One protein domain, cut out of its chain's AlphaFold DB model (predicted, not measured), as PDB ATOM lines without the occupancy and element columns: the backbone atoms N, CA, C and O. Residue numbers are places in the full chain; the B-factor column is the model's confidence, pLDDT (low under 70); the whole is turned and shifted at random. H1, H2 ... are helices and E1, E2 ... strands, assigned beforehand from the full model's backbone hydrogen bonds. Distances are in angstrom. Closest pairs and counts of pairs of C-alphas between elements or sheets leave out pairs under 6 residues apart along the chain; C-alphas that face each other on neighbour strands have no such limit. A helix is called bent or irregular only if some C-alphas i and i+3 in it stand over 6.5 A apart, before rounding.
ATOM      1  N   ALA A  24       3.647  26.507 -27.728       46.09
ATOM      2  CA  ALA A  24       4.793  25.624 -27.536       46.09
ATOM      3  C   ALA A  24       6.055  26.337 -27.005       46.09
ATOM      4  O   ALA A  24       6.721  25.814 -26.120       46.09
ATOM      5  N   LYS A  25       6.385  27.540 -27.492       49.97
ATOM      6  CA  LYS A  25       7.542  28.320 -27.009       49.97
ATOM      7  C   LYS A  25       7.310  28.882 -25.606       49.97
ATOM      8  O   LYS A  25       8.241  28.897 -24.811       49.97
ATOM      9  N   ALA A  26       6.075  29.291 -25.303       57.22
ATOM     10  CA  ALA A  26       5.678  29.685 -23.952       57.22
ATOM     11  C   ALA A  26       5.832  28.508 -22.978       57.22
ATOM     12  O   ALA A  26       6.456  28.647 -21.935       57.22
ATOM     13  N   LEU A  27       5.351  27.325 -23.375       57.50
ATOM     14  CA  LEU A  27       5.459  26.102 -22.586       57.50
ATOM     15  C   LEU A  27       6.917  25.690 -22.331       57.50
ATOM     16  O   LEU A  27       7.250  25.322 -21.211       57.50
ATOM     17  N   ILE A  28       7.790  25.781 -23.340       59.19
ATOM     18  CA  ILE A  28       9.225  25.478 -23.201       59.19
ATOM     19  C   ILE A  28       9.904  26.456 -22.231       59.19
ATOM     20  O   ILE A  28      10.674  26.025 -21.377       59.19
ATOM     21  N   ALA A  29       9.607  27.755 -22.330       62.72
ATOM     22  CA  ALA A  29      10.144  28.757 -21.409       62.72
ATOM     23  C   ALA A  29       9.663  28.511 -19.969       62.72
ATOM     24  O   ALA A  29      10.477  28.436 -19.053       62.72
ATOM     25  N   SER A  30       8.363  28.277 -19.783       66.56
ATOM     26  CA  SER A  30       7.759  27.908 -18.500       66.56
ATOM     27  C   SER A  30       8.357  26.629 -17.903       66.56
ATOM     28  O   SER A  30       8.626  26.572 -16.705       66.56
ATOM     29  N   ALA A  31       8.635  25.618 -18.730       70.31
ATOM     30  CA  ALA A  31       9.290  24.390 -18.291       70.31
ATOM     31  C   ALA A  31      10.747  24.617 -17.865       70.31
ATOM     32  O   ALA A  31      11.175  24.074 -16.849       70.31
ATOM     33  N   ALA A  32      11.498  25.452 -18.590       72.62
ATOM     34  CA  ALA A  32      12.866  25.805 -18.221       72.62
ATOM     35  C   ALA A  32      12.927  26.586 -16.896       72.62
ATOM     36  O   ALA A  32      13.804  26.328 -16.073       72.62
ATOM     37  N   ILE A  33      11.975  27.497 -16.666       73.88
ATOM     38  CA  ILE A  33      11.839  28.232 -15.398       73.88
ATOM     39  C   ILE A  33      11.515  27.265 -14.260       73.88
ATOM     40  O   ILE A  33      12.203  27.271 -13.243       73.88
ATOM     41  N   ALA A  34      10.522  26.391 -14.450       75.62
ATOM     42  CA  ALA A  34      10.163  25.383 -13.460       75.62
ATOM     43  C   ALA A  34      11.356  24.490 -13.098       75.62
ATOM     44  O   ALA A  34      11.628  24.262 -11.922       75.62
ATOM     45  N   GLN A  35      12.122  24.042 -14.095       78.88
ATOM     46  CA  GLN A  35      13.314  23.236 -13.853       78.88
ATOM     47  C   GLN A  35      14.403  24.014 -13.102       78.88
ATOM     48  O   GLN A  35      15.066  23.447 -12.234       78.88
ATOM     49  N   HIS A  36      14.590  25.300 -13.409       80.19
ATOM     50  CA  HIS A  36      15.532  26.157 -12.691       80.19
ATOM     51  C   HIS A  36      15.166  26.282 -11.208       80.19
ATOM     52  O   HIS A  36      16.021  26.049 -10.356       80.19
ATOM     53  N   VAL A  37      13.896  26.571 -10.909       77.19
ATOM     54  CA  VAL A  37      13.383  26.672  -9.534       77.19
ATOM     55  C   VAL A  37      13.553  25.344  -8.799       77.19
ATOM     56  O   VAL A  37      14.097  25.318  -7.698       77.19
ATOM     57  N   VAL A  38      13.182  24.222  -9.425       81.12
ATOM     58  CA  VAL A  38      13.379  22.883  -8.848       81.12
ATOM     59  C   VAL A  38      14.841  22.622  -8.516       81.12
ATOM     60  O   VAL A  38      15.141  22.150  -7.422       81.12
ATOM     61  N   ASN A  39      15.753  22.932  -9.433       78.69
ATOM     62  CA  ASN A  39      17.178  22.703  -9.223       78.69
ATOM     63  C   ASN A  39      17.730  23.582  -8.097       78.69
ATOM     64  O   ASN A  39      18.466  23.073  -7.259       78.69
ATOM     65  N   ALA A  40      17.349  24.861  -8.049       75.62
ATOM     66  CA  ALA A  40      17.744  25.786  -6.988       75.62
ATOM     67  C   ALA A  40      17.277  25.295  -5.612       75.62
ATOM     68  O   ALA A  40      18.037  25.285  -4.651       75.62
ATOM     69  N   VAL A  41      16.033  24.825  -5.539       76.19
ATOM     70  CA  VAL A  41      15.454  24.256  -4.324       76.19
ATOM     71  C   VAL A  41      16.183  22.970  -3.929       76.19
ATOM     72  O   VAL A  41      16.572  22.829  -2.778       76.19
ATOM     73  N   LYS A  42      16.440  22.055  -4.870       75.94
ATOM     74  CA  LYS A  42      17.144  20.791  -4.593       75.94
ATOM     75  C   LYS A  42      18.597  20.981  -4.153       75.94
ATOM     76  O   LYS A  42      19.010  20.317  -3.215       75.94
ATOM     77  N   GLN A  43      19.348  21.875  -4.800       72.06
ATOM     78  CA  GLN A  43      20.753  22.159  -4.464       72.06
ATOM     79  C   GLN A  43      20.935  22.708  -3.046       72.06
ATOM     80  O   GLN A  43      22.024  22.630  -2.495       72.06
ATOM     81  N   GLU A  44      19.880  23.278  -2.471       71.06
ATOM     82  CA  GLU A  44      19.922  23.954  -1.178       71.06
ATOM     83  C   GLU A  44      19.264  23.131  -0.051       71.06
ATOM     84  O   GLU A  44      19.347  23.511   1.116       71.06
ATOM     85  N   ILE A  45      18.625  21.990  -0.360       67.94
ATOM     86  CA  ILE A  45      17.934  21.117   0.616       67.94
ATOM     87  C   ILE A  45      18.852  20.010   1.183       67.94
ATOM     88  O   ILE A  45      18.394  18.952   1.604       67.94
ATOM     89  N   ASP A  46      20.149  20.259   1.342       57.88
ATOM     90  CA  ASP A  46      21.017  19.293   2.043       57.88
ATOM     91  C   ASP A  46      20.711  19.196   3.561       57.88
ATOM     92  O   ASP A  46      21.058  18.208   4.207       57.88
ATOM     93  N   ASN A  47      19.969  20.160   4.134       56.34
ATOM     94  CA  ASN A  47      19.825  20.319   5.592       56.34
ATOM     95  C   ASN A  47      18.395  20.142   6.158       56.34
ATOM     96  O   ASN A  47      18.141  20.531   7.292       56.34
ATOM     97  N   GLN A  48      17.433  19.580   5.412       60.28
ATOM     98  CA  GLN A  48      16.025  19.365   5.846       60.28
ATOM     99  C   GLN A  48      15.202  20.626   6.228       60.28
ATOM    100  O   GLN A  48      13.999  20.530   6.503       60.28
ATOM    101  N   GLU A  49      15.794  21.821   6.209       67.62
ATOM    102  CA  GLU A  49      15.117  23.078   6.561       67.62
ATOM    103  C   GLU A  49      14.278  23.680   5.427       67.62
ATOM    104  O   GLU A  49      13.393  24.489   5.699       67.62
ATOM    105  N   GLY A  50      14.470  23.228   4.184       79.25
ATOM    106  CA  GLY A  50      13.869  23.849   2.999       79.25
ATOM    107  C   GLY A  50      14.658  25.072   2.517       79.25
ATOM    108  O   GLY A  50      15.552  25.563   3.201       79.25
ATOM    109  N   LEU A  51      14.318  25.582   1.334       85.12
ATOM    110  CA  LEU A  51      14.887  26.812   0.787       85.12
ATOM    111  C   LEU A  51      14.082  28.023   1.270       85.12
ATOM    112  O   LEU A  51      12.876  28.096   1.036       85.12
ATOM    113  N   ALA A  52      14.733  29.004   1.892       87.19
ATOM    114  CA  ALA A  52      14.088  30.277   2.205       87.19
ATOM    115  C   ALA A  52      13.613  30.974   0.917       87.19
ATOM    116  O   ALA A  52      14.378  31.113  -0.039       87.19
ATOM    117  N   LEU A  53      12.368  31.459   0.900       83.56
ATOM    118  CA  LEU A  53      11.755  32.075  -0.283       83.56
ATOM    119  C   LEU A  53      12.579  33.264  -0.811       83.56
ATOM    120  O   LEU A  53      12.749  33.405  -2.017       83.56
ATOM    121  N   GLN A  54      13.161  34.061   0.088       83.31
ATOM    122  CA  GLN A  54      14.051  35.174  -0.261       83.31
ATOM    123  C   GLN A  54      15.295  34.709  -1.033       83.31
ATOM    124  O   GLN A  54      15.709  35.347  -1.997       83.31
ATOM    125  N   LYS A  55      15.869  33.561  -0.665       81.69
ATOM    126  CA  LYS A  55      17.025  33.001  -1.371       81.69
ATOM    127  C   LYS A  55      16.647  32.555  -2.789       81.69
ATOM    128  O   LYS A  55      17.444  32.687  -3.711       81.69
ATOM    129  N   LEU A  56      15.413  32.088  -2.992       80.69
ATOM    130  CA  LEU A  56      14.893  31.791  -4.328       80.69
ATOM    131  C   LEU A  56      14.690  33.066  -5.172       80.69
ATOM    132  O   LEU A  56      15.043  33.066  -6.350       80.69
ATOM    133  N   GLU A  57      14.199  34.159  -4.573       80.50
ATOM    134  CA  GLU A  57      14.134  35.482  -5.225       80.50
ATOM    135  C   GLU A  57      15.536  35.946  -5.678       80.50
ATOM    136  O   GLU A  57      15.714  36.394  -6.812       80.50
ATOM    137  N   GLU A  58      16.558  35.772  -4.832       80.69
ATOM    138  CA  GLU A  58      17.952  36.106  -5.154       80.69
ATOM    139  C   GLU A  58      18.510  35.258  -6.305       80.69
ATOM    140  O   GLU A  58      19.156  35.789  -7.211       80.69
ATOM    141  N   ILE A  59      18.239  33.951  -6.319       74.56
ATOM    142  CA  ILE A  59      18.684  33.045  -7.388       74.56
ATOM    143  C   ILE A  59      18.025  33.414  -8.726       74.56
ATOM    144  O   ILE A  59      18.709  33.472  -9.755       74.56
ATOM    145  N   ASN A  60      16.738  33.769  -8.708       73.62
ATOM    146  CA  ASN A  60      15.984  34.157  -9.903       73.62
ATOM    147  C   ASN A  60      16.493  35.443 -10.565       73.62
ATOM    148  O   ASN A  60      16.261  35.650 -11.758       73.62
ATOM    149  N   THR A  61      17.264  36.282  -9.862       70.88
ATOM    150  CA  THR A  61      17.920  37.452 -10.478       70.88
ATOM    151  C   THR A  61      18.858  37.088 -11.631       70.88
ATOM    152  O   THR A  61      19.131  37.937 -12.480       70.88
ATOM    153  N   ARG A  62      19.314  35.828 -11.694       70.56
ATOM    154  CA  ARG A  62      20.202  35.292 -12.736       70.56
ATOM    155  C   ARG A  62      19.455  34.834 -13.997       70.56
ATOM    156  O   ARG A  62      20.098  34.486 -14.986       70.56
ATOM    157  N   LEU A  63      18.121  34.821 -13.981       67.56
ATOM    158  CA  LEU A  63      17.299  34.466 -15.137       67.56
ATOM    159  C   LEU A  63      17.247  35.606 -16.166       67.56
ATOM    160  O   LEU A  63      17.253  36.789 -15.832       67.56
ATOM    161  N   SER A  64      17.127  35.248 -17.447       67.31
ATOM    162  CA  SER A  64      16.866  36.218 -18.519       67.31
ATOM    163  C   SER A  64      15.539  36.956 -18.292       67.31
ATOM    164  O   SER A  64      14.565  36.333 -17.871       67.31
ATOM    165  N   SER A  65      15.470  38.242 -18.659       65.50
ATOM    166  CA  SER A  65      14.382  39.172 -18.290       65.50
ATOM    167  C   SER A  65      12.936  38.627 -18.402       65.50
ATOM    168  O   SER A  65      12.210  38.709 -17.412       65.50
ATOM    169  N   PRO A  66      12.498  37.981 -19.506       64.06
ATOM    170  CA  PRO A  66      11.123  37.464 -19.603       64.06
ATOM    171  C   PRO A  66      10.835  36.294 -18.650       64.06
ATOM    172  O   PRO A  66       9.734  36.163 -18.126       64.06
ATOM    173  N   ASN A  67      11.843  35.454 -18.412       64.69
ATOM    174  CA  ASN A  67      11.752  34.299 -17.520       64.69
ATOM    175  C   ASN A  67      11.777  34.728 -16.051       64.69
ATOM    176  O   ASN A  67      11.081  34.150 -15.222       64.69
ATOM    177  N   LYS A  68      12.550  35.778 -15.758       70.25
ATOM    178  CA  LYS A  68      12.596  36.415 -14.447       70.25
ATOM    179  C   LYS A  68      11.236  37.005 -14.064       70.25
ATOM    180  O   LYS A  68      10.773  36.751 -12.964       70.25
ATOM    181  N   MET A  69      10.565  37.717 -14.977       72.88
ATOM    182  CA  MET A  69       9.257  38.327 -14.691       72.88
ATOM    183  C   MET A  69       8.205  37.309 -14.231       72.88
ATOM    184  O   MET A  69       7.519  37.561 -13.248       72.88
ATOM    185  N   LEU A  70       8.101  36.161 -14.909       69.69
ATOM    186  CA  LEU A  70       7.141  35.110 -14.546       69.69
ATOM    187  C   LEU A  70       7.449  34.494 -13.174       69.69
ATOM    188  O   LEU A  70       6.544  34.276 -12.375       69.69
ATOM    189  N   ALA A  71       8.726  34.225 -12.894       72.56
ATOM    190  CA  ALA A  71       9.136  33.670 -11.610       72.56
ATOM    191  C   ALA A  71       8.936  34.679 -10.461       72.56
ATOM    192  O   ALA A  71       8.443  34.311  -9.398       72.56
ATOM    193  N   ASP A  72       9.264  35.954 -10.688       79.31
ATOM    194  CA  ASP A  72       9.086  37.038  -9.716       79.31
ATOM    195  C   ASP A  72       7.599  37.299  -9.416       79.31
ATOM    196  O   ASP A  72       7.243  37.574  -8.269       79.31
ATOM    197  N   GLU A  73       6.719  37.195 -10.418       78.38
ATOM    198  CA  GLU A  73       5.270  37.337 -10.237       78.38
ATOM    199  C   GLU A  73       4.718  36.248  -9.309       78.38
ATOM    200  O   GLU A  73       4.040  36.560  -8.327       78.38
ATOM    201  N   GLU A  74       5.071  34.981  -9.552       79.50
ATOM    202  CA  GLU A  74       4.625  33.868  -8.708       79.50
ATOM    203  C   GLU A  74       5.187  33.956  -7.279       79.50
ATOM    204  O   GLU A  74       4.451  33.785  -6.302       79.50
ATOM    205  N   LEU A  75       6.465  34.316  -7.118       79.94
ATOM    206  CA  LEU A  75       7.062  34.529  -5.794       79.94
ATOM    207  C   LEU A  75       6.421  35.701  -5.048       79.94
ATOM    208  O   LEU A  75       6.154  35.601  -3.846       79.94
ATOM    209  N   SER A  76       6.118  36.795  -5.750       80.62
ATOM    210  CA  SER A  76       5.433  37.941  -5.159       80.62
ATOM    211  C   SER A  76       4.015  37.575  -4.721       80.62
ATOM    212  O   SER A  76       3.613  37.967  -3.624       80.62
ATOM    213  N   ASN A  77       3.282  36.786  -5.514       77.31
ATOM    214  CA  ASN A  77       1.952  36.286  -5.156       77.31
ATOM    215  C   ASN A  77       1.996  35.422  -3.890       77.31
ATOM    216  O   ASN A  77       1.169  35.601  -2.992       77.31
ATOM    217  N   ILE A  78       2.994  34.542  -3.771       79.44
ATOM    218  CA  ILE A  78       3.212  33.733  -2.567       79.44
ATOM    219  C   ILE A  78       3.545  34.629  -1.374       79.44
ATOM    220  O   ILE A  78       2.875  34.566  -0.350       79.44
ATOM    221  N   ARG A  79       4.540  35.511  -1.476       81.25
ATOM    222  CA  ARG A  79       4.937  36.382  -0.361       81.25
ATOM    223  C   ARG A  79       3.783  37.269   0.111       81.25
ATOM    224  O   ARG A  79       3.503  37.360   1.305       81.25
ATOM    225  N   ASP A  80       3.116  37.948  -0.813       79.25
ATOM    226  CA  ASP A  80       2.091  38.929  -0.473       79.25
ATOM    227  C   ASP A  80       0.773  38.270  -0.033       79.25
ATOM    228  O   ASP A  80       0.120  38.775   0.887       79.25
ATOM    229  N   GLY A  81       0.411  37.135  -0.636       74.12
ATOM    230  CA  GLY A  81      -0.763  36.363  -0.241       74.12
ATOM    231  C   GLY A  81      -0.556  35.598   1.065       74.12
ATOM    232  O   GLY A  81      -1.445  35.574   1.913       74.12
ATOM    233  N   CYS A  82       0.613  34.981   1.249       73.75
ATOM    234  CA  CYS A  82       0.850  34.030   2.334       73.75
ATOM    235  C   CYS A  82       1.438  34.677   3.602       73.75
ATOM    236  O   CYS A  82       0.974  34.359   4.694       73.75
ATOM    237  N   LEU A  83       2.398  35.613   3.493       72.56
ATOM    238  CA  LEU A  83       2.975  36.309   4.664       72.56
ATOM    239  C   LEU A  83       2.198  37.571   5.025       72.56
ATOM    240  O   LEU A  83       1.834  37.790   6.178       72.56
ATOM    241  N   LYS A  84       1.941  38.433   4.036       69.88
ATOM    242  CA  LYS A  84       1.359  39.761   4.299       69.88
ATOM    243  C   LYS A  84      -0.162  39.740   4.450       69.88
ATOM    244  O   LYS A  84      -0.734  40.785   4.753       69.88
ATOM    245  N   LYS A  85      -0.809  38.585   4.224       67.56
ATOM    246  CA  LYS A  85      -2.272  38.392   4.249       67.56
ATOM    247  C   LYS A  85      -3.015  39.521   3.528       67.56
ATOM    248  O   LYS A  85      -4.032  40.017   4.016       67.56
ATOM    249  N   LYS A  86      -2.483  39.982   2.388       65.56
ATOM    250  CA  LYS A  86      -3.126  41.062   1.639       65.56
ATOM    251  C   LYS A  86      -4.483  40.556   1.137       65.56
ATOM    252  O   LYS A  86      -4.509  39.549   0.436       65.56
ATOM    253  N   PRO A  87      -5.595  41.257   1.415       54.34
ATOM    254  CA  PRO A  87      -6.943  40.749   1.139       54.34
ATOM    255  C   PRO A  87      -7.218  40.498  -0.352       54.34
ATOM    256  O   PRO A  87      -8.100  39.719  -0.688       54.34
ATOM    257  N   ASN A  88      -6.438  41.122  -1.240       57.19
ATOM    258  CA  ASN A  88      -6.615  41.028  -2.688       57.19
ATOM    259  C   ASN A  88      -5.689  39.994  -3.357       57.19
ATOM    260  O   ASN A  88      -5.775  39.818  -4.570       57.19
ATOM    261  N   VAL A  89      -4.787  39.340  -2.611       62.66
ATOM    262  CA  VAL A  89      -3.825  38.366  -3.157       62.66
ATOM    263  C   VAL A  89      -4.091  37.007  -2.525       62.66
ATOM    264  O   VAL A  89      -3.879  36.810  -1.330       62.66
ATOM    265  N   VAL A  90      -4.575  36.058  -3.325       57.75
ATOM    266  CA  VAL A  90      -4.866  34.702  -2.849       57.75
ATOM    267  C   VAL A  90      -3.571  33.901  -2.780       57.75
ATOM    268  O   VAL A  90      -2.937  33.635  -3.799       57.75
ATOM    269  N   CYS A  91      -3.208  33.475  -1.573       72.38
ATOM    270  CA  CYS A  91      -2.164  32.481  -1.357       72.38
ATOM    271  C   CYS A  91      -2.626  31.129  -1.934       72.38
ATOM    272  O   CYS A  91      -3.565  30.522  -1.421       72.38
ATOM    273  N   GLN A  92      -2.001  30.673  -3.023       68.62
ATOM    274  CA  GLN A  92      -2.359  29.402  -3.672       68.62
ATOM    275  C   GLN A  92      -1.746  28.171  -2.983       68.62
ATOM    276  O   GLN A  92      -2.197  27.048  -3.212       68.62
ATOM    277  N   LEU A  93      -0.722  28.388  -2.154       71.25
ATOM    278  CA  LEU A  93       0.003  27.357  -1.419       71.25
ATOM    279  C   LEU A  93      -0.419  27.364   0.045       71.25
ATOM    280  O   LEU A  93      -0.516  28.411   0.670       71.25
ATOM    281  N   GLN A  94      -0.645  26.199   0.631       74.06
ATOM    282  CA  GLN A  94      -0.965  26.136   2.052       74.06
ATOM    283  C   GLN A  94       0.311  26.328   2.888       74.06
ATOM    284  O   GLN A  94       1.338  25.703   2.618       74.06
ATOM    285  N   VAL A  95       0.245  27.204   3.896       78.50
ATOM    286  CA  VAL A  95       1.353  27.465   4.827       78.50
ATOM    287  C   VAL A  95       1.149  26.656   6.101       78.50
ATOM    288  O   VAL A  95       0.109  26.760   6.756       78.50
ATOM    289  N   TYR A  96       2.157  25.877   6.479       80.25
ATOM    290  CA  TYR A  96       2.137  25.056   7.686       80.25
ATOM    291  C   TYR A  96       3.129  25.581   8.730       80.25
ATOM    292  O   TYR A  96       4.097  26.269   8.419       80.25
ATOM    293  N   ARG A  97       2.917  25.212   9.999       79.75
ATOM    294  CA  ARG A  97       3.880  25.485  11.088       79.75
ATOM    295  C   ARG A  97       5.014  24.462  11.155       79.75
ATOM    296  O   ARG A  97       6.041  24.696  11.779       79.75
ATOM    297  N   LYS A  98       4.787  23.285  10.576       81.12
ATOM    298  CA  LYS A  98       5.726  22.168  10.508       81.12
ATOM    299  C   LYS A  98       5.548  21.482   9.170       81.12
ATOM    300  O   LYS A  98       4.468  21.527   8.591       81.12
ATOM    301  N   TRP A  99       6.605  20.831   8.728       80.31
ATOM    302  CA  TRP A  99       6.622  20.022   7.527       80.31
ATOM    303  C   TRP A  99       5.609  18.871   7.624       80.31
ATOM    304  O   TRP A  99       5.778  18.016   8.491       80.31
ATOM    305  N   PRO A 100       4.550  18.839   6.794       72.19
ATOM    306  CA  PRO A 100       3.577  17.759   6.852       72.19
ATOM    307  C   PRO A 100       4.068  16.546   6.051       72.19
ATOM    308  O   PRO A 100       4.502  16.682   4.905       72.19
ATOM    309  N   ASP A 101       3.931  15.354   6.636       62.72
ATOM    310  CA  ASP A 101       4.342  14.083   6.016       62.72
ATOM    311  C   ASP A 101       3.313  13.526   5.009       62.72
ATOM    312  O   ASP A 101       3.615  12.588   4.277       62.72
ATOM    313  N   LYS A 102       2.078  14.062   4.981       57.22
ATOM    314  CA  LYS A 102       0.907  13.386   4.373       57.22
ATOM    315  C   LYS A 102       0.134  14.141   3.282       57.22
ATOM    316  O   LYS A 102      -0.770  13.549   2.703       57.22
ATOM    317  N   GLU A 103       0.435  15.405   2.981       58.59
ATOM    318  CA  GLU A 103      -0.387  16.190   2.028       58.59
ATOM    319  C   GLU A 103       0.149  16.255   0.592       58.59
ATOM    320  O   GLU A 103      -0.466  16.877  -0.270       58.59
ATOM    321  N   CYS A 104       1.244  15.557   0.296       63.94
ATOM    322  CA  CYS A 104       1.699  15.380  -1.079       63.94
ATOM    323  C   CYS A 104       0.699  14.488  -1.831       63.94
ATOM    324  O   CYS A 104       0.623  13.282  -1.594       63.94
ATOM    325  N   ARG A 105      -0.111  15.084  -2.712       61.06
ATOM    326  CA  ARG A 105      -1.105  14.348  -3.505       61.06
ATOM    327  C   ARG A 105      -0.448  13.871  -4.801       61.06
ATOM    328  O   ARG A 105      -0.325  14.644  -5.744       61.06
ATOM    329  N   GLU A 106      -0.041  12.599  -4.849       54.62
ATOM    330  CA  GLU A 106       0.527  11.970  -6.063       54.62
ATOM    331  C   GLU A 106      -0.437  12.036  -7.261       54.62
ATOM    332  O   GLU A 106      -0.023  12.198  -8.409       54.62
ATOM    333  N   THR A 107      -1.742  11.940  -7.009       53.62
ATOM    334  CA  THR A 107      -2.771  12.016  -8.046       53.62
ATOM    335  C   THR A 107      -3.146  13.467  -8.341       53.62
ATOM    336  O   THR A 107      -3.649  14.166  -7.461       53.62
ATOM    337  N   GLY A 108      -2.987  13.894  -9.597       57.38
ATOM    338  CA  GLY A 108      -3.499  15.185 -10.079       57.38
ATOM    339  C   GLY A 108      -2.445  16.249 -10.375       57.38
ATOM    340  O   GLY A 108      -2.819  17.399 -10.613       57.38
ATOM    341  N   ILE A 109      -1.155  15.891 -10.418       65.81
ATOM    342  CA  ILE A 109      -0.099  16.815 -10.851       65.81
ATOM    343  C   ILE A 109      -0.278  17.103 -12.340       65.81
ATOM    344  O   ILE A 109       0.136  16.350 -13.224       65.81
ATOM    345  N   ASN A 110      -0.939  18.215 -12.626       74.25
ATOM    346  CA  ASN A 110      -1.121  18.678 -13.982       74.25
ATOM    347  C   ASN A 110       0.180  19.347 -14.448       74.25
ATOM    348  O   ASN A 110       0.495  20.450 -14.005       74.25
ATOM    349  N   LYS A 111       0.911  18.707 -15.375       75.56
ATOM    350  CA  LYS A 111       2.163  19.244 -15.951       75.56
ATOM    351  C   LYS A 111       2.000  20.673 -16.478       75.56
ATOM    352  O   LYS A 111       2.910  21.485 -16.348       75.56
ATOM    353  N   ARG A 112       0.822  21.016 -17.011       74.94
ATOM    354  CA  ARG A 112       0.519  22.381 -17.454       74.94
ATOM    355  C   ARG A 112       0.517  23.365 -16.289       74.94
ATOM    356  O   ARG A 112       1.093  24.433 -16.438       74.94
ATOM    357  N   ASN A 113      -0.099  23.017 -15.160       76.31
ATOM    358  CA  ASN A 113      -0.108  23.871 -13.969       76.31
ATOM    359  C   ASN A 113       1.297  23.980 -13.379       76.31
ATOM    360  O   ASN A 113       1.725  25.066 -13.019       76.31
ATOM    361  N   PHE A 114       2.037  22.872 -13.356       79.06
ATOM    362  CA  PHE A 114       3.416  22.866 -12.893       79.06
ATOM    363  C   PHE A 114       4.292  23.854 -13.666       79.06
ATOM    364  O   PHE A 114       4.970  24.675 -13.060       79.06
ATOM    365  N   TYR A 115       4.222  23.854 -14.997       80.31
ATOM    366  CA  TYR A 115       4.964  24.824 -15.801       80.31
ATOM    367  C   TYR A 115       4.376  26.237 -15.719       80.31
ATOM    368  O   TYR A 115       5.134  27.201 -15.637       80.31
ATOM    369  N   ALA A 116       3.046  26.376 -15.711       73.69
ATOM    370  CA  ALA A 116       2.386  27.678 -15.618       73.69
ATOM    371  C   ALA A 116       2.768  28.433 -14.339       73.69
ATOM    372  O   ALA A 116       2.964  29.639 -14.404       73.69
ATOM    373  N   HIS A 117       2.950  27.717 -13.228       76.50
ATOM    374  CA  HIS A 117       3.320  28.281 -11.930       76.50
ATOM    375  C   HIS A 117       4.825  28.223 -11.653       76.50
ATOM    376  O   HIS A 117       5.233  28.117 -10.501       76.50
ATOM    377  N   ALA A 118       5.669  28.225 -12.692       77.81
ATOM    378  CA  ALA A 118       7.128  28.237 -12.539       77.81
ATOM    379  C   ALA A 118       7.671  27.100 -11.639       77.81
ATOM    380  O   ALA A 118       8.673  27.256 -10.949       77.81
ATOM    381  N   GLY A 119       7.007  25.942 -11.644       81.38
ATOM    382  CA  GLY A 119       7.340  24.785 -10.813       81.38
ATOM    383  C   GLY A 119       6.751  24.823  -9.402       81.38
ATOM    384  O   GLY A 119       6.915  23.853  -8.675       81.38
ATOM    385  N   LEU A 120       6.049  25.881  -8.994       81.81
ATOM    386  CA  LEU A 120       5.486  26.083  -7.650       81.81
ATOM    387  C   LEU A 120       4.042  25.561  -7.546       81.81
ATOM    388  O   LEU A 120       3.128  26.245  -7.093       81.81
ATOM    389  N   GLU A 121       3.808  24.333  -8.008       82.44
ATOM    390  CA  GLU A 121       2.465  23.745  -8.044       82.44
ATOM    391  C   GLU A 121       2.022  23.248  -6.659       82.44
ATOM    392  O   GLU A 121       2.786  22.597  -5.941       82.44
ATOM    393  N   LYS A 122       0.771  23.537  -6.287       77.50
ATOM    394  CA  LYS A 122       0.236  23.345  -4.928       77.50
ATOM    395  C   LYS A 122       0.195  21.914  -4.398       77.50
ATOM    396  O   LYS A 122       0.168  21.732  -3.188       77.50
ATOM    397  N   ASN A 123       0.153  20.903  -5.260       77.12
ATOM    398  CA  ASN A 123       0.093  19.505  -4.832       77.12
ATOM    399  C   ASN A 123       1.485  18.926  -4.547       77.12
ATOM    400  O   ASN A 123       1.588  17.881  -3.904       77.12
ATOM    401  N   VAL A 124       2.544  19.587  -5.029       78.69
ATOM    402  CA  VAL A 124       3.940  19.132  -4.904       78.69
ATOM    403  C   VAL A 124       4.850  20.116  -4.180       78.69
ATOM    404  O   VAL A 124       5.972  19.752  -3.836       78.69
ATOM    405  N   THR A 125       4.381  21.337  -3.932       82.19
ATOM    406  CA  THR A 125       5.129  22.392  -3.245       82.19
ATOM    407  C   THR A 125       4.558  22.591  -1.853       82.19
ATOM    408  O   THR A 125       3.353  22.771  -1.688       82.19
ATOM    409  N   GLN A 126       5.425  22.592  -0.846       83.81
ATOM    410  CA  GLN A 126       5.044  22.850   0.537       83.81
ATOM    411  C   GLN A 126       5.716  24.122   1.037       83.81
ATOM    412  O   GLN A 126       6.904  24.339   0.787       83.81
ATOM    413  N   LEU A 127       4.961  24.923   1.793       85.62
ATOM    414  CA  LEU A 127       5.468  26.097   2.490       85.62
ATOM    415  C   LEU A 127       5.374  25.910   3.999       85.62
ATOM    416  O   LEU A 127       4.321  25.552   4.529       85.62
ATOM    417  N   VAL A 128       6.456  26.213   4.702       85.94
ATOM    418  CA  VAL A 128       6.461  26.306   6.162       85.94
ATOM    419  C   VAL A 128       6.929  27.686   6.579       85.94
ATOM    420  O   VAL A 128       7.943  28.174   6.092       85.94
ATOM    421  N   GLU A 129       6.194  28.311   7.490       84.69
ATOM    422  CA  GLU A 129       6.601  29.576   8.096       84.69
ATOM    423  C   GLU A 129       7.334  29.309   9.414       84.69
ATOM    424  O   GLU A 129       6.810  28.619  10.295       84.69
ATOM    425  N   ARG A 130       8.543  29.861   9.555       82.81
ATOM    426  CA  ARG A 130       9.309  29.884  10.813       82.81
ATOM    427  C   ARG A 130       9.869  31.281  11.010       82.81
ATOM    428  O   ARG A 130      10.481  31.818  10.092       82.81
ATOM    429  N   ASP A 131       9.623  31.865  12.178       83.88
ATOM    430  CA  ASP A 131      10.145  33.184  12.557       83.88
ATOM    431  C   ASP A 131       9.879  34.278  11.500       83.88
ATOM    432  O   ASP A 131      10.740  35.090  11.176       83.88
ATOM    433  N   GLY A 132       8.677  34.266  10.904       80.69
ATOM    434  CA  GLY A 132       8.263  35.215   9.859       80.69
ATOM    435  C   GLY A 132       8.897  34.984   8.480       80.69
ATOM    436  O   GLY A 132       8.679  35.776   7.564       80.69
ATOM    437  N   THR A 133       9.665  33.907   8.313       83.88
ATOM    438  CA  THR A 133      10.292  33.515   7.046       83.88
ATOM    439  C   THR A 133       9.566  32.313   6.451       83.88
ATOM    440  O   THR A 133       9.316  31.322   7.140       83.88
ATOM    441  N   LEU A 134       9.242  32.385   5.156       84.94
ATOM    442  CA  LEU A 134       8.717  31.243   4.408       84.94
ATOM    443  C   LEU A 134       9.856  30.381   3.882       84.94
ATOM    444  O   LEU A 134      10.734  30.857   3.161       84.94
ATOM    445  N   TYR A 135       9.770  29.098   4.191       86.06
ATOM    446  CA  TYR A 135      10.621  28.046   3.671       86.06
ATOM    447  C   TYR A 135       9.818  27.206   2.697       86.06
ATOM    448  O   TYR A 135       8.662  26.865   2.953       86.06
ATOM    449  N   LEU A 136      10.451  26.860   1.587       87.19
ATOM    450  CA  LEU A 136       9.878  26.085   0.510       87.19
ATOM    451  C   LEU A 136      10.610  24.756   0.375       87.19
ATOM    452  O   LEU A 136      11.838  24.689   0.416       87.19
ATOM    453  N   ARG A 137       9.850  23.690   0.151       82.88
ATOM    454  CA  ARG A 137      10.403  22.416  -0.304       82.88
ATOM    455  C   ARG A 137       9.467  21.745  -1.293       82.88
ATOM    456  O   ARG A 137       8.253  21.965  -1.265       82.88
ATOM    457  N   TYR A 138      10.041  20.871  -2.105       80.25
ATOM    458  CA  TYR A 138       9.266  19.931  -2.896       80.25
ATOM    459  C   TYR A 138       8.964  18.670  -2.098       80.25
ATOM    460  O   TYR A 138       9.772  18.205  -1.294       80.25
ATOM    461  N   CYS A 139       7.786  18.108  -2.337       76.31
ATOM    462  CA  CYS A 139       7.455  16.761  -1.913       76.31
ATOM    463  C   CYS A 139       8.481  15.767  -2.488       76.31
ATOM    464  O   CYS A 139       8.754  15.838  -3.689       76.31
TER     465      CYS A 139
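This is residues 24 to 139 of the 145 residues of the protein "CRISPR-associated protein" of Aeropyrum camini SY1 = JCM 12091 (UniProt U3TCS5). What shape does the model have? The long helix H1 is crossed steeply by the helical hairpin H2 and H3, and the strand hairpin E1 and E2 packs through E2 on the last part of H1, the start of H2 and the end of H3. The short helix H4 crosses H1 near its first residues, and the long loop of residues 84 to 110 leads from H3 past E1 to H4. What is printed, and how large is it? The 116 residues hold, along the chain, H1 H2 H3 H4 E1 E2, mostly helix, with one antiparallel sheet in the order E1 - E2. The whole is compact and rounded, with a radius of gyration of the C-alphas of 13.5 A and spans of 38 by 32 by 30 A.

Where are the helices? H1, residues 24 to 47, begins at C-alpha 24 (4.793, 25.624, -27.536) and is 36.8 A long; it is irregular, with C-alphas 44 and 47 being 7.7 A apart. H2 is residues 53 to 60, H3 residues 65 to 83, 25.8 A long, and H4 residues 111 to 116. Where are the strands? E1, residues 125 to 130, is 16.5 A long, and E2, residues 133 to 138, is 16.9 A long, ending at C-alpha 138 (9.266, 19.931, -2.896).

What does the hub H1 touch? With residues 37 to 41 alone it touches H2, opposite ways at a steep tilt of 53 degrees, the closest C-alphas being those of Ala 40 and Leu 56, 7.2 A apart. With residues 29 to 33 alone it touches H3, at a steep tilt of 56 degrees, the closest C-alphas being those of Ile 33 and Asn 67, 6.4 A apart. With residues 27 to 34 alone it touches H4, about perpendicular at 88 degrees, the closest C-alphas being those of Ser 30 and Tyr 115, 5.0 A apart. How do the hairpins stand? H2 and H3 touch at a shallow tilt of 4 degrees, opposite ways, the closest C-alphas being those of Asn 60 and Lys 68, 6.1 A apart. E1 and E2 are antiparallel at 153 degrees, with N 128 and O 135 at 2.9 A, within hydrogen-bond range. The closest C-alphas of H2 and E2 are those of Leu 53 and Leu 134, 5.7 A apart. Are the helix backbones complete? Every O i to N i+4 pair is within hydrogen-bond range in H2 and H4, against 18 of 20 in H1 and 14 of 15 in H3.

How far does it reach? The two C-alphas farthest apart, those of Ala 24 and Asp 131, are 41.1 A apart. Is anything cut or long? The printed part has no cut, and the link from H3 to H4 is long, 27 residues. Where is confidence low? Residues under 70 include 24 to 30, 84 to 90 and 101 to 109; the mean pLDDT of the printed part is 73.3.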